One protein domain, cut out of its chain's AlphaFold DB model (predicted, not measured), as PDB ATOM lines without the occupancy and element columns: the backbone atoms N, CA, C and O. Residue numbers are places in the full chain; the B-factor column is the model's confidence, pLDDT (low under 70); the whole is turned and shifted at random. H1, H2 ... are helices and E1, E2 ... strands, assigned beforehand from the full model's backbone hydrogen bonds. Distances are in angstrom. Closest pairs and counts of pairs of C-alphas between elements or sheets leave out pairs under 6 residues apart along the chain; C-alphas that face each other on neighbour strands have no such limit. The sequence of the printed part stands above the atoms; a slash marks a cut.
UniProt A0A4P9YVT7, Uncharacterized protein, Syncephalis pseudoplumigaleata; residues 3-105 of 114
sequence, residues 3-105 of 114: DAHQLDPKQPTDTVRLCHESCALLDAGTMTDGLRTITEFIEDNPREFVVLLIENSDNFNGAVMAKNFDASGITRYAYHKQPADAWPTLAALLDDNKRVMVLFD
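AT A GLANCE: This is residues 3 to 105 of the 114 residues of an uncharacterized protein of Syncephalis pseudoplumigaleata (UniProt A0A4P9YVT7). Two small sheets stand one after the other along the long axis, a three-stranded meander of E1, E2 and E3 toward one end and a parallel pair of E4 and E5 in the middle, with the long helix H1 leading from the first to the side of the second. H2 packs on H1, the short H3 sits by H1 and E5, H4 lies far out at the other end, and residues 82 to 89 stick out as a free loop. The printed part has 103 residues with four named helices and five named strands, in the order E1, E2, E3, H1, E4, H2, H3, H4, E5. The class is mixed, helices and strands. The whole is compact, with a radius of gyration of the C-alphas of 14.7 A and spans of 45 by 32 by 21 A.

IN THESE COORDINATES: E1, residues 3 to 5, begins at C-alpha 3 (-27.249, -140.019, -79.184). E2 is residues 17 to 20, and E3, residues 22 to 30, is 13.3 A long and bends by 127 degrees at residue 25. H1, residues 31 to 44, is 20.2 A long and begins at C-alpha 31 (-24.666, -136.359, -71.400). E4, residues 50 to 55, is 16.0 A long. H2, residues 62 to 72, is 15.4 A long, H3 is residues 74 to 77, and H4 is residues 90 to 95. E5, residues 100 to 104, is 13.3 A long and ends at C-alpha 104 (-36.471, -142.749, -75.645).

HOW THE PARTS SIT: E1, E2 and E3 form a meander, each strand the antiparallel neighbour of the one before. N 5 and O 17 are 2.9 A apart in the hairpin E1 and E2, and N 28 and O 18 are 2.8 A apart in the hairpin E2 and E3. H1 is on this sheet and stands up from it at 62 degrees. The C-alphas of Asp 3 in E1 and Glu 55 in E4 are 4.7 A apart, the closest of the two strands. E4 and E5 are parallel, with N 52 and O 101 at 2.8 A; with H2, H3 and H4 between them they make a strand-helix-strand unit, two parallel neighbour strands joined through helices. H1 and E4 are near each other. H1 and H2 touch, closest at the C-alphas of Arg 36 and Ser 72, 4.6 A, the same way at a steep tilt of 45 degrees. H1 touches H3 with residues 35 to 39 alone, closest at the C-alphas of Thr 39 and Ile 74, 5.2 A. The closest C-alphas of H3 and E5 are those of Tyr 77 and Val 100, 5.6 A. H4 touches no helix. In H1, H2 and H4 every O i to N i+4 pair is within hydrogen-bond range; H3 is too short for such a pair.

THE WHOLE: The two C-alphas farthest apart, those of Lys 10 and Ala 91, are 46.0 A apart. The links E1 to E2 and H3 to H4 are long. The printed part has no cut, and no printed residue is under 70 in pLDDT.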
ATOM      1  N   ASP A   3     -27.626-138.614 -79.023       96.69
ATOM      2  CA  ASP A   3     -27.249-140.019 -79.184       96.69
ATOM      3  C   ASP A   3     -26.327-140.421 -78.022       96.69
ATOM      4  O   ASP A   3     -25.216-139.907 -77.859       96.69
ATOM      5  N   ALA A   4     -26.823-141.310 -77.164       96.62
ATOM      6  CA  ALA A   4     -26.153-141.765 -75.956       96.62
ATOM      7  C   ALA A   4     -25.269-142.981 -76.249       96.62
ATOM      8  O   ALA A   4     -25.756-144.076 -76.541       96.62
ATOM      9  N   HIS A   5     -23.963-142.785 -76.082       97.12
ATOM     10  CA  HIS A   5     -22.937-143.781 -76.365       97.12
ATOM     11  C   HIS A   5     -21.932-143.950 -75.222       97.12
ATOM     12  O   HIS A   5     -21.716-143.066 -74.391       97.12
ATOM     13  N   GLN A   6     -21.281-145.106 -75.205       96.31
ATOM     14  CA  GLN A   6     -20.031-145.364 -74.508       96.31
ATOM     15  C   GLN A   6     -18.888-144.666 -75.246       96.31
ATOM     16  O   GLN A   6     -18.854-144.641 -76.475       96.31
ATOM     17  N   LEU A   7     -17.904-144.154 -74.504       96.19
ATOM     18  CA  LEU A   7     -16.698-143.592 -75.124       96.19
ATOM     19  C   LEU A   7     -15.905-144.664 -75.894       96.19
ATOM     20  O   LEU A   7     -15.462-144.425 -77.015       96.19
ATOM     21  N   ASP A   8     -15.741-145.840 -75.282       93.62
ATOM     22  CA  ASP A   8     -15.150-147.033 -75.892       93.62
ATOM     23  C   ASP A   8     -16.076-148.240 -75.651       93.62
ATOM     24  O   ASP A   8     -16.154-148.732 -74.521       93.62
ATOM     25  N   PRO A   9     -16.749-148.772 -76.688       86.94
ATOM     26  CA  PRO A   9     -17.615-149.946 -76.564       86.94
ATOM     27  C   PRO A   9     -16.905-151.207 -76.046       86.94
ATOM     28  O   PRO A   9     -17.560-152.134 -75.570       86.94
ATOM     29  N   LYS A  10     -15.569-151.276 -76.130       90.56
ATOM     30  CA  LYS A  10     -14.776-152.402 -75.605       90.56
ATOM     31  C   LYS A  10     -14.465-152.266 -74.115       90.56
ATOM     32  O   LYS A  10     -14.045-153.247 -73.501       90.56
ATOM     33  N   GLN A  11     -14.651-151.079 -73.541       90.81
ATOM     34  CA  GLN A  11     -14.417-150.769 -72.132       90.81
ATOM     35  C   GLN A  11     -15.614-149.981 -71.572       90.81
ATOM     36  O   GLN A  11     -15.497-148.784 -71.307       90.81
ATOM     37  N   PRO A  12     -16.784-150.632 -71.417       88.00
ATOM     38  CA  PRO A  12     -18.000-149.948 -71.006       88.00
ATOM     39  C   PRO A  12     -17.865-149.344 -69.604       88.00
ATOM     40  O   PRO A  12     -17.320-149.958 -68.684       88.00
ATOM     41  N   THR A  13     -18.406-148.140 -69.445       91.50
ATOM     42  CA  THR A  13     -18.476-147.405 -68.179       91.50
ATOM     43  C   THR A  13     -19.902-146.911 -67.927       91.50
ATOM     44  O   THR A  13     -20.752-146.949 -68.815       91.50
ATOM     45  N   ASP A  14     -20.165-146.373 -66.737       88.75
ATOM     46  CA  ASP A  14     -21.437-145.689 -66.451       88.75
ATOM     47  C   ASP A  14     -21.460-144.227 -66.949       88.75
ATOM     48  O   ASP A  14     -22.421-143.495 -66.703       88.75
ATOM     49  N   THR A  15     -20.398-143.760 -67.620       95.19
ATOM     50  CA  THR A  15     -20.364-142.417 -68.211       95.19
ATOM     51  C   THR A  15     -21.017-142.450 -69.583       95.19
ATOM     52  O   THR A  15     -20.506-143.085 -70.501       95.19
ATOM     53  N   VAL A  16     -22.112-141.707 -69.735       97.44
ATOM     54  CA  VAL A  16     -22.792-141.543 -71.022       97.44
ATOM     55  C   VAL A  16     -22.172-140.367 -71.775       97.44
ATOM     56  O   VAL A  16     -22.069-139.256 -71.239       97.44
ATOM     57  N   ARG A  17     -21.758-140.605 -73.017       98.06
ATOM     58  CA  ARG A  17     -21.270-139.592 -73.956       98.06
ATOM     59  C   ARG A  17     -22.354-139.249 -74.964       98.06
ATOM     60  O   ARG A  17     -23.142-140.115 -75.334       98.06
ATOM     61  N   LEU A  18     -22.370-137.995 -75.400       98.12
ATOM     62  CA  LEU A  18     -23.179-137.561 -76.533       98.12
ATOM     63  C   LEU A  18     -22.317-137.637 -77.782       98.12
ATOM     64  O   LEU A  18     -21.452-136.786 -77.985       98.12
ATOM     65  N   CYS A  19     -22.526-138.674 -78.579       97.06
ATOM     66  CA  CYS A  19     -21.745-138.913 -79.787       97.06
ATOM     67  C   CYS A  19     -22.651-138.904 -81.023       97.06
ATOM     68  O   CYS A  19     -23.853-138.727 -80.883       97.06
ATOM     69  N   HIS A  20     -22.091-139.034 -82.226       94.75
ATOM     70  CA  HIS A  20     -22.887-139.222 -83.444       94.75
ATOM     71  C   HIS A  20     -22.458-140.515 -84.122       94.75
ATOM     72  O   HIS A  20     -21.369-140.555 -84.696       94.75
ATOM     73  N   GLU A  21     -23.268-141.571 -83.987       91.69
ATOM     74  CA  GLU A  21     -22.959-142.977 -84.331       91.69
ATOM     75  C   GLU A  21     -21.777-143.584 -83.536       91.69
ATOM     76  O   GLU A  21     -21.855-144.714 -83.057       91.69
ATOM     77  N   SER A  22     -20.677-142.847 -83.358       93.12
ATOM     78  CA  SER A  22     -19.557-143.178 -82.478       93.12
ATOM     79  C   SER A  22     -18.814-141.918 -82.026       93.12
ATOM     80  O   SER A  22     -18.788-140.902 -82.725       93.12
ATOM     81  N   CYS A  23     -18.126-141.986 -80.887       95.50
ATOM     82  CA  CYS A  23     -17.368-140.847 -80.359       95.50
ATOM     83  C   CYS A  23     -16.112-140.506 -81.182       95.50
ATOM     84  O   CYS A  23     -15.535-139.433 -81.027       95.50
ATOM     85  N   ALA A  24     -15.697-141.396 -82.090       94.81
ATOM     86  CA  ALA A  24     -14.629-141.117 -83.046       94.81
ATOM     87  C   ALA A  24     -15.081-140.181 -84.182       94.81
ATOM     88  O   ALA A  24     -14.251-139.454 -84.725       94.81
ATOM     89  N   LEU A  25     -16.371-140.205 -84.548       95.25
ATOM     90  CA  LEU A  25     -16.939-139.307 -85.558       95.25
ATOM     91  C   LEU A  25     -17.247-137.935 -84.962       95.25
ATOM     92  O   LEU A  25     -16.852-136.911 -85.518       95.25
ATOM     93  N   LEU A  26     -17.930-137.923 -83.820       96.19
ATOM     94  CA  LEU A  26     -18.174-136.720 -83.040       96.19
ATOM     95  C   LEU A  26     -18.367-137.107 -81.580       96.19
ATOM     96  O   LEU A  26     -19.211-137.942 -81.277       96.19
ATOM     97  N   ASP A  27     -17.621-136.458 -80.692       97.31
ATOM     98  CA  ASP A  27     -17.834-136.493 -79.248       97.31
ATOM     99  C   ASP A  27     -18.175-135.076 -78.781       97.31
ATOM    100  O   ASP A  27     -17.318-134.189 -78.749       97.31
ATOM    101  N   ALA A  28     -19.446-134.854 -78.457       97.44
ATOM    102  CA  ALA A  28     -19.967-133.571 -78.004       97.44
ATOM    103  C   ALA A  28     -19.873-133.388 -76.477       97.44
ATOM    104  O   ALA A  28     -20.347-132.378 -75.958       97.44
ATOM    105  N   GLY A  29     -19.265-134.330 -75.744       97.81
ATOM    106  CA  GLY A  29     -19.110-134.242 -74.295       97.81
ATOM    107  C   GLY A  29     -19.931-135.270 -73.519       97.81
ATOM    108  O   GLY A  29     -20.446-136.250 -74.059       97.81
ATOM    109  N   THR A  30     -20.025-135.070 -72.200       98.25
ATOM    110  CA  THR A  30     -20.873-135.926 -71.363       98.25
ATOM    111  C   THR A  30     -22.347-135.593 -71.583       98.25
ATOM    112  O   THR A  30     -22.712-134.442 -71.829       98.25
ATOM    113  N   MET A  31     -23.219-136.587 -71.415       97.81
ATOM    114  CA  MET A  31     -24.666-136.359 -71.400       97.81
ATOM    115  C   MET A  31     -25.082-135.379 -70.301       97.81
ATOM    116  O   MET A  31     -25.937-134.531 -70.535       97.81
ATOM    117  N   THR A  32     -24.455-135.458 -69.124       98.19
ATOM    118  CA  THR A  32     -24.727-134.529 -68.019       98.19
ATOM    119  C   THR A  32     -24.478-133.073 -68.426       98.19
ATOM    120  O   THR A  32     -25.317-132.221 -68.136       98.19
ATOM    121  N   ASP A  33     -23.372-132.780 -69.118       98.50
ATOM    122  CA  ASP A  33     -23.052-131.416 -69.561       98.50
ATOM    123  C   ASP A  33     -23.990-130.952 -70.680       98.50
ATOM    124  O   ASP A  33     -24.507-129.840 -70.622       98.50
ATOM    125  N   GLY A  34     -24.298-131.817 -71.651       98.12
ATOM    126  CA  GLY A  34     -25.262-131.489 -72.705       98.12
ATOM    127  C   GLY A  34     -26.660-131.175 -72.157       98.12
ATOM    128  O   GLY A  34     -27.289-130.196 -72.561       98.12
ATOM    129  N   LEU A  35     -27.134-131.958 -71.184       98.25
ATOM    130  CA  LEU A  35     -28.392-131.689 -70.484       98.25
ATOM    131  C   LEU A  35     -28.324-130.419 -69.623       98.25
ATOM    132  O   LEU A  35     -29.330-129.719 -69.493       98.25
ATOM    133  N   ARG A  36     -27.156-130.089 -69.053       98.62
ATOM    134  CA  ARG A  36     -26.954-128.839 -68.304       98.62
ATOM    135  C   ARG A  36     -27.102-127.625 -69.217       98.62
ATOM    136  O   ARG A  36     -27.852-126.726 -68.866       98.62
ATOM    137  N   THR A  37     -26.523-127.656 -70.416       98.56
ATOM    138  CA  THR A  37     -26.712-126.600 -71.427       98.56
ATOM    139  C   THR A  37     -28.192-126.382 -71.761       98.56
ATOM    140  O   THR A  37     -28.654-125.250 -71.884       98.56
ATOM    141  N   ILE A  38     -28.977-127.461 -71.875       98.31
ATOM    142  CA  ILE A  38     -30.430-127.358 -72.101       98.31
ATOM    143  C   ILE A  38     -31.140-126.793 -70.864       98.31
ATOM    144  O   ILE A  38     -32.066-125.996 -70.995       98.31
ATOM    145  N   THR A  39     -30.709-127.188 -69.666       98.44
ATOM    146  CA  THR A  39     -31.245-126.665 -68.401       98.44
ATOM    147  C   THR A  39     -31.058-125.152 -68.320       98.44
ATOM    148  O   THR A  39     -32.032-124.448 -68.078       98.44
ATOM    149  N   GLU A  40     -29.853-124.660 -68.607       98.69
ATOM    150  CA  GLU A  40     -29.519-123.230 -68.637       98.69
ATOM    151  C   GLU A  40     -30.376-122.480 -69.669       98.69
ATOM    152  O   GLU A  40     -31.007-121.478 -69.342       98.69
ATOM    153  N   PHE A  41     -30.516-123.021 -70.886       98.62
ATOM    154  CA  PHE A  41     -31.411-122.450 -71.898       98.62
ATOM    155  C   PHE A  41     -32.854-122.314 -71.387       98.62
ATOM    156  O   PHE A  41     -33.499-121.287 -71.578       98.62
ATOM    157  N   ILE A  42     -33.377-123.340 -70.721       98.06
ATOM    158  CA  ILE A  42     -34.741-123.349 -70.188       98.06
ATOM    159  C   ILE A  42     -34.878-122.376 -69.007       98.06
ATOM    160  O   ILE A  42     -35.938-121.774 -68.828       98.06
ATOM    161  N   GLU A  43     -33.842-122.173 -68.201       98.06
ATOM    162  CA  GLU A  43     -33.831-121.157 -67.141       98.06
ATOM    163  C   GLU A  43     -33.878-119.732 -67.697       98.06
ATOM    164  O   GLU A  43     -34.678-118.925 -67.222       98.06
ATOM    165  N   ASP A  44     -33.115-119.461 -68.754       98.56
ATOM    166  CA  ASP A  44     -33.077-118.153 -69.413       98.56
ATOM    167  C   ASP A  44     -34.334-117.864 -70.253       98.56
ATOM    168  O   ASP A  44     -34.661-116.708 -70.531       98.56
ATOM    169  N   ASN A  45     -35.072-118.909 -70.641       98.31
ATOM    170  CA  ASN A  45     -36.241-118.820 -71.514       98.31
ATOM    171  C   ASN A  45     -37.484-119.443 -70.839       98.31
ATOM    172  O   ASN A  45     -37.879-120.570 -71.157       98.31
ATOM    173  N   PRO A  46     -38.160-118.729 -69.914       96.06
ATOM    174  CA  PRO A  46     -39.175-119.303 -69.019       96.06
ATOM    175  C   PRO A  46     -40.448-119.807 -69.718       96.06
ATOM    176  O   PRO A  46     -41.238-120.525 -69.110       96.06
ATOM    177  N   ARG A  47     -40.666-119.439 -70.984       97.31
ATOM    178  CA  ARG A  47     -41.863-119.805 -71.761       97.31
ATOM    179  C   ARG A  47     -41.597-120.802 -72.888       97.31
ATOM    180  O   ARG A  47     -42.515-121.097 -73.647       97.31
ATOM    181  N   GLU A  48     -40.373-121.308 -72.995       98.06
ATOM    182  CA  GLU A  48     -40.023-122.331 -73.978       98.06
ATOM    183  C   GLU A  48     -40.335-123.730 -73.450       98.06
ATOM    184  O   GLU A  48     -40.236-123.997 -72.248       98.06
ATOM    185  N   PHE A  49     -40.706-124.621 -74.369       97.88
ATOM    186  CA  PHE A  49     -40.948-126.033 -74.101       97.88
ATOM    187  C   PHE A  49     -40.076-126.879 -75.024       97.88
ATOM    188  O   PHE A  49     -40.108-126.714 -76.243       97.88
ATOM    189  N   VAL A  50     -39.311-127.802 -74.447       97.88
ATOM    190  CA  VAL A  50     -38.331-128.611 -75.172       97.88
ATOM    191  C   VAL A  50     -38.750-130.077 -75.162       97.88
ATOM    192  O   VAL A  50     -39.041-130.652 -74.116       97.88
ATOM    193  N   VAL A  51     -38.737-130.706 -76.337       97.00
ATOM    194  CA  VAL A  51     -38.877-132.160 -76.468       97.00
ATOM    195  C   VAL A  51     -37.504-132.751 -76.766       97.00
ATOM    196  O   VAL A  51     -36.884-132.423 -77.780       97.00
ATOM    197  N   LEU A  52     -37.030-133.628 -75.888       96.69
ATOM    198  CA  LEU A  52     -35.774-134.348 -76.038       96.69
ATOM    199  C   LEU A  52     -36.061-135.764 -76.517       96.69
ATOM    200  O   LEU A  52     -36.681-136.547 -75.809       96.69
ATOM    201  N   LEU A  53     -35.575-136.093 -77.710       96.00
ATOM    202  CA  LEU A  53     -35.470-137.475 -78.162       96.00
ATOM    203  C   LEU A  53     -34.059-137.978 -77.859       96.00
ATOM    204  O   LEU A  53     -33.095-137.399 -78.369       96.00
ATOM    205  N   ILE A  54     -33.963-139.021 -77.039       95.75
ATOM    206  CA  ILE A  54     -32.725-139.716 -76.696       95.75
ATOM    207  C   ILE A  54     -32.661-141.012 -77.499       95.75
ATOM    208  O   ILE A  54     -33.549-141.859 -77.379       95.75
ATOM    209  N   GLU A  55     -31.610-141.155 -78.297       96.12
ATOM    210  CA  GLU A  55     -31.248-142.419 -78.929       96.12
ATOM    211  C   GLU A  55     -30.281-143.154 -77.994       96.12
ATOM    212  O   GLU A  55     -29.131-142.757 -77.813       96.12
ATOM    213  N   ASN A  56     -30.759-144.191 -77.315       95.00
ATOM    214  CA  ASN A  56     -29.996-144.955 -76.336       95.00
ATOM    215  C   ASN A  56     -29.175-146.055 -77.028       95.00
ATOM    216  O   ASN A  56     -29.421-147.255 -76.855       95.00
ATOM    217  N   SER A  57     -28.210-145.648 -77.850       94.56
ATOM    218  CA  SER A  57     -27.473-146.493 -78.801       94.56
ATOM    219  C   SER A  57     -26.639-147.619 -78.183       94.56
ATOM    220  O   SER A  57     -26.468-148.658 -78.820       94.56
ATOM    221  N   ASP A  58     -26.227-147.487 -76.922       93.94
ATOM    222  CA  ASP A  58     -25.492-148.539 -76.200       93.94
ATOM    223  C   ASP A  58     -26.303-149.198 -75.064       93.94
ATOM    224  O   ASP A  58     -25.750-149.865 -74.191       93.94
ATOM    225  N   ASN A  59     -27.635-149.049 -75.098       91.88
ATOM    226  CA  ASN A  59     -28.597-149.681 -74.184       91.88
ATOM    227  C   ASN A  59     -28.272-149.470 -72.693       91.88
ATOM    228  O   ASN A  59     -28.311-150.402 -71.884       91.88
ATOM    229  N   PHE A  60     -27.954-148.231 -72.314       92.19
ATOM    230  CA  PHE A  60     -27.801-147.870 -70.910       92.19
ATOM    231  C   PHE A  60     -29.111-148.125 -70.161       92.19
ATOM    232  O   PHE A  60     -30.199-147.836 -70.664       92.19
ATOM    233  N   ASN A  61     -29.015-148.643 -68.936       90.69
ATOM    234  CA  ASN A  61     -30.191-148.861 -68.101       90.69
ATOM    235  C   ASN A  61     -30.772-147.534 -67.572       90.69
ATOM    236  O   ASN A  61     -30.091-146.504 -67.506       90.69
ATOM    237  N   GLY A  62     -32.031-147.577 -67.126       91.06
ATOM    238  CA  GLY A  62     -32.735-146.399 -66.613       91.06
ATOM    239  C   GLY A  62     -32.053-145.705 -65.428       91.06
ATOM    240  O   GLY A  62     -32.157-144.490 -65.307       91.06
ATOM    241  N   ALA A  63     -31.314-146.429 -64.579       90.50
ATOM    242  CA  ALA A  63     -30.634-145.832 -63.428       90.50
ATOM    243  C   ALA A  63     -29.428-144.971 -63.845       90.50
ATOM    244  O   ALA A  63     -29.239-143.877 -63.307       90.50
ATOM    245  N   VAL A  64     -28.644-145.425 -64.831       92.69
ATOM    246  CA  VAL A  64     -27.538-144.639 -65.408       92.69
ATOM    247  C   VAL A  64     -28.080-143.378 -66.081       92.69
ATOM    248  O   VAL A  64     -27.552-142.284 -65.862       92.69
ATOM    249  N   MET A  65     -29.174-143.505 -66.837       93.81
ATOM    250  CA  MET A  65     -29.834-142.359 -67.463       93.81
ATOM    251  C   MET A  65     -30.353-141.372 -66.412       93.81
ATOM    252  O   MET A  65     -29.970-140.204 -66.441       93.81
ATOM    253  N   ALA A  66     -31.135-141.831 -65.431       92.69
ATOM    254  CA  ALA A  66     -31.686-140.988 -64.367       92.69
ATOM    255  C   ALA A  66     -30.602-140.176 -63.641       92.69
ATOM    256  O   ALA A  66     -30.762-138.974 -63.454       92.69
ATOM    257  N   LYS A  67     -29.447-140.786 -63.340       93.69
ATOM    258  CA  LYS A  67     -28.313-140.088 -62.718       93.69
ATOM    259  C   LYS A  67     -27.807-138.901 -63.550       93.69
ATOM    260  O   LYS A  67     -27.480-137.868 -62.972       93.69
ATOM    261  N   ASN A  68     -27.740-139.028 -64.880       95.56
ATOM    262  CA  ASN A  68     -27.327-137.928 -65.764       95.56
ATOM    263  C   ASN A  68     -28.372-136.799 -65.788       95.56
ATOM    264  O   ASN A  68     -28.012-135.624 -65.700       95.56
ATOM    265  N   PHE A  69     -29.663-137.148 -65.843       95.75
ATOM    266  CA  PHE A  69     -30.762-136.178 -65.765       95.75
ATOM    267  C   PHE A  69     -30.747-135.414 -64.436       95.75
ATOM    268  O   PHE A  69     -30.738-134.181 -64.434       95.75
ATOM    269  N   ASP A  70     -30.633-136.121 -63.314       95.31
ATOM    270  CA  ASP A  70     -30.615-135.507 -61.988       95.31
ATOM    271  C   ASP A  70     -29.378-134.625 -61.783       95.31
ATOM    272  O   ASP A  70     -29.497-133.494 -61.308       95.31
ATOM    273  N   ALA A  71     -28.196-135.085 -62.210       96.88
ATOM    274  CA  ALA A  71     -26.953-134.317 -62.105       96.88
ATOM    275  C   ALA A  71     -26.946-133.043 -62.969       96.88
ATOM    276  O   ALA A  71     -26.270-132.064 -62.628       96.88
ATOM    277  N   SER A  72     -27.687-133.039 -64.081       97.75
ATOM    278  CA  SER A  72     -27.853-131.852 -64.929       97.75
ATOM    279  C   SER A  72     -28.798-130.813 -64.318       97.75
ATOM    280  O   SER A  72     -28.683-129.625 -64.607       97.75
ATOM    281  N   GLY A  73     -29.710-131.251 -63.443       97.12
ATOM    282  CA  GLY A  73     -30.767-130.425 -62.869       97.12
ATOM    283  C   GLY A  73     -32.028-130.323 -63.731       97.12
ATOM    284  O   GLY A  73     -33.021-129.776 -63.250       97.12
ATOM    285  N   ILE A  74     -32.037-130.881 -64.949       97.38
ATOM    286  CA  ILE A  74     -33.166-130.780 -65.886       97.38
ATOM    287  C   ILE A  74     -34.438-131.480 -65.378       97.38
ATOM    288  O   ILE A  74     -35.546-131.068 -65.723       97.38
ATOM    289  N   THR A  75     -34.302-132.493 -64.505       95.94
ATOM    290  CA  THR A  75     -35.417-133.313 -63.992       95.94
ATOM    291  C   THR A  75     -36.546-132.475 -63.383       95.94
ATOM    292  O   THR A  75     -37.719-132.817 -63.527       95.94
ATOM    293  N   ARG A  76     -36.243-131.332 -62.745       95.44
ATOM    294  CA  ARG A  76     -37.277-130.475 -62.127       95.44
ATOM    295  C   ARG A  76     -38.285-129.919 -63.139       95.44
ATOM    296  O   ARG A  76     -39.459-129.757 -62.797       95.44
ATOM    297  N   TYR A  77     -37.841-129.700 -64.377       97.25
ATOM    298  CA  TYR A  77     -38.662-129.206 -65.482       97.25
ATOM    299  C   TYR A  77     -39.344-130.327 -66.264       97.25
ATOM    300  O   TYR A  77     -40.148-130.038 -67.146       97.25
ATOM    301  N   ALA A  78     -39.046-131.596 -65.980       95.69
ATOM    302  CA  ALA A  78     -39.577-132.695 -66.764       95.69
ATOM    303  C   ALA A  78     -41.059-132.965 -66.469       95.69
ATOM    304  O   ALA A  78     -41.493-133.007 -65.308       95.69
ATOM    305  N   TYR A  79     -41.823-133.143 -67.544       95.06
ATOM    306  CA  TYR A  79     -43.203-133.597 -67.555       95.06
ATOM    307  C   TYR A  79     -43.253-135.096 -67.844       95.06
ATOM    308  O   TYR A  79     -43.028-135.512 -68.977       95.06
ATOM    309  N   HIS A  80     -43.649-135.878 -66.842       90.56
ATOM    310  CA  HIS A  80     -43.929-137.297 -67.009       90.56
ATOM    311  C   HIS A  80     -45.427-137.516 -67.221       90.56
ATOM    312  O   HIS A  80     -46.241-137.325 -66.312       90.56
ATOM    313  N   LYS A  81     -45.797-137.944 -68.430       88.31
ATOM    314  CA  LYS A  81     -47.184-138.274 -68.753       88.31
ATOM    315  C   LYS A  81     -47.547-139.664 -68.238       88.31
ATOM    316  O   LYS A  81     -47.050-140.662 -68.760       88.31
ATOM    317  N   GLN A  82     -48.535-139.760 -67.348       88.06
ATOM    318  CA  GLN A  82     -49.143-141.062 -67.079       88.06
ATOM    319  C   GLN A  82     -49.953-141.525 -68.302       88.06
ATOM    320  O   GLN A  82     -50.679-140.726 -68.910       88.06
ATOM    321  N   PRO A  83     -49.882-142.815 -68.687       87.19
ATOM    322  CA  PRO A  83     -50.618-143.332 -69.841       87.19
ATOM    323  C   PRO A  83     -52.124-143.047 -69.790       87.19
ATOM    324  O   PRO A  83     -52.714-142.756 -70.827       87.19
ATOM    325  N   ALA A  84     -52.714-143.088 -68.593       91.19
ATOM    326  CA  ALA A  84     -54.141-142.864 -68.371       91.19
ATOM    327  C   ALA A  84     -54.560-141.383 -68.390       91.19
ATOM    328  O   ALA A  84     -55.735-141.098 -68.610       91.19
ATOM    329  N   ASP A  85     -53.628-140.449 -68.181       90.56
ATOM    330  CA  ASP A  85     -53.953-139.025 -68.103       90.56
ATOM    331  C   ASP A  85     -54.248-138.449 -69.492       90.56
ATOM    332  O   ASP A  85     -53.648-138.840 -70.502       90.56
ATOM    333  N   ALA A  86     -55.155-137.475 -69.551       94.88
ATOM    334  CA  ALA A  86     -55.327-136.660 -70.746       94.88
ATOM    335  C   ALA A  86     -54.077-135.797 -70.985       94.88
ATOM    336  O   ALA A  86     -53.308-135.510 -70.068       94.88
ATOM    337  N   TRP A  87     -53.867-135.366 -72.226       94.75
ATOM    338  CA  TRP A  87     -52.810-134.402 -72.511       94.75
ATOM    339  C   TRP A  87     -53.173-133.025 -71.935       94.75
ATOM    340  O   TRP A  87     -54.248-132.513 -72.259       94.75
ATOM    341  N   PRO A  88     -52.302-132.406 -71.118       95.81
ATOM    342  CA  PRO A  88     -52.456-131.008 -70.745       95.81
ATOM    343  C   PRO A  88     -52.210-130.102 -71.956       95.81
ATOM    344  O   PRO A  88     -51.591-130.495 -72.949       95.81
ATOM    345  N   THR A  89     -52.687-128.862 -71.876       97.75
ATOM    346  CA  THR A  89     -52.322-127.841 -72.863       97.75
ATOM    347  C   THR A  89     -50.880-127.391 -72.638       97.75
ATOM    348  O   THR A  89     -50.357-127.477 -71.528       97.75
ATOM    349  N   LEU A  90     -50.248-126.840 -73.678       97.25
ATOM    350  CA  LEU A  90     -48.926-126.229 -73.534       97.25
ATOM    351  C   LEU A  90     -48.927-125.117 -72.472       97.25
ATOM    352  O   LEU A  90     -47.991-125.025 -71.692       97.25
ATOM    353  N   ALA A  91     -49.989-124.308 -72.406       97.88
ATOM    354  CA  ALA A  91     -50.110-123.253 -71.402       97.88
ATOM    355  C   ALA A  91     -50.088-123.814 -69.971       97.88
ATOM    356  O   ALA A  91     -49.304-123.340 -69.161       97.88
ATOM    357  N   ALA A  92     -50.858-124.874 -69.695       97.62
ATOM    358  CA  ALA A  92     -50.863-125.516 -68.380       97.62
ATOM    359  C   ALA A  92     -49.486-126.094 -68.009       97.62
ATOM    360  O   ALA A  92     -49.027-125.928 -66.884       97.62
ATOM    361  N   LEU A  93     -48.791-126.715 -68.969       97.31
ATOM    362  CA  LEU A  93     -47.430-127.222 -68.766       97.31
ATOM    363  C   LEU A  93     -46.432-126.107 -68.416       97.31
ATOM    364  O   LEU A  93     -45.604-126.277 -67.522       97.31
ATOM    365  N   LEU A  94     -46.513-124.964 -69.103       97.88
ATOM    366  CA  LEU A  94     -45.667-123.806 -68.814       97.88
ATOM    367  C   LEU A  94     -45.981-123.203 -67.436       97.88
ATOM    368  O   LEU A  94     -45.046-122.902 -66.694       97.88
ATOM    369  N   ASP A  95     -47.265-123.076 -67.084       97.75
ATOM    370  CA  ASP A  95     -47.714-122.540 -65.791       97.75
ATOM    371  C   ASP A  95     -47.260-123.428 -64.613       97.75
ATOM    372  O   ASP A  95     -46.831-122.914 -63.580       97.75
ATOM    373  N   ASP A  96     -47.238-124.753 -64.799       96.81
ATOM    374  CA  ASP A  96     -46.724-125.728 -63.821       96.81
ATOM    375  C   ASP A  96     -45.185-125.867 -63.840       96.81
ATOM    376  O   ASP A  96     -44.609-126.696 -63.125       96.81
ATOM    377  N   ASN A  97     -44.490-125.071 -64.665       97.31
ATOM    378  CA  ASN A  97     -43.043-125.132 -64.885       97.31
ATOM    379  C   ASN A  97     -42.550-126.534 -65.319       97.31
ATOM    380  O   ASN A  97     -41.419-126.943 -65.042       97.31
ATOM    381  N   LYS A  98     -43.407-127.267 -66.037       97.50
ATOM    382  CA  LYS A  98     -43.145-128.572 -66.649       97.50
ATOM    383  C   LYS A  98     -42.864-128.388 -68.134       97.50
ATOM    384  O   LYS A  98     -43.752-128.446 -68.974       97.50
ATOM    385  N   ARG A  99     -41.601-128.102 -68.445       97.81
ATOM    386  CA  ARG A  99     -41.146-127.527 -69.718       97.81
ATOM    387  C   ARG A  99     -40.257-128.449 -70.554       97.81
ATOM    388  O   ARG A  99     -39.792-128.045 -71.615       97.81
ATOM    389  N   VAL A 100     -40.025-129.676 -70.090       97.62
ATOM    390  CA  VAL A 100     -39.253-130.699 -70.806       97.62
ATOM    391  C   VAL A 100     -40.073-131.972 -70.932       97.62
ATOM    392  O   VAL A 100     -40.590-132.466 -69.938       97.62
ATOM    393  N   MET A 101     -40.150-132.534 -72.132       95.44
ATOM    394  CA  MET A 101     -40.625-133.902 -72.353       95.44
ATOM    395  C   MET A 101     -39.481-134.740 -72.892       95.44
ATOM    396  O   MET A 101     -38.770-134.295 -73.793       95.44
ATOM    397  N   VAL A 102     -39.323-135.951 -72.368       94.88
ATOM    398  CA  VAL A 102     -38.245-136.846 -72.770       94.88
ATOM    399  C   VAL A 102     -38.830-138.095 -73.411       94.88
ATOM    400  O   VAL A 102     -39.749-138.715 -72.887       94.88
ATOM    401  N   LEU A 103     -38.299-138.453 -74.570       93.25
ATOM    402  CA  LEU A 103     -38.661-139.634 -75.332       93.25
ATOM    403  C   LEU A 103     -37.403-140.472 -75.534       93.25
ATOM    404  O   LEU A 103     -36.346-139.931 -75.851       93.25
ATOM    405  N   PHE A 104     -37.533-141.784 -75.378       93.00
ATOM    406  CA  PHE A 104     -36.471-142.749 -75.645       93.00
ATOM    407  C   PHE A 104     -36.893-143.657 -76.790       93.00
ATOM    408  O   PHE A 104     -38.045-144.093 -76.846       93.00
ATOM    409  N   ASP A 105     -35.954-143.971 -77.675       93.06
ATOM    410  CA  ASP A 105     -36.113-145.043 -78.659       93.06
ATOM    411  C   ASP A 105     -36.198-146.420 -77.972       93.06
ATOM    412  O   ASP A 105     -37.031-147.255 -78.331       93.06
TER     413      ASP A 105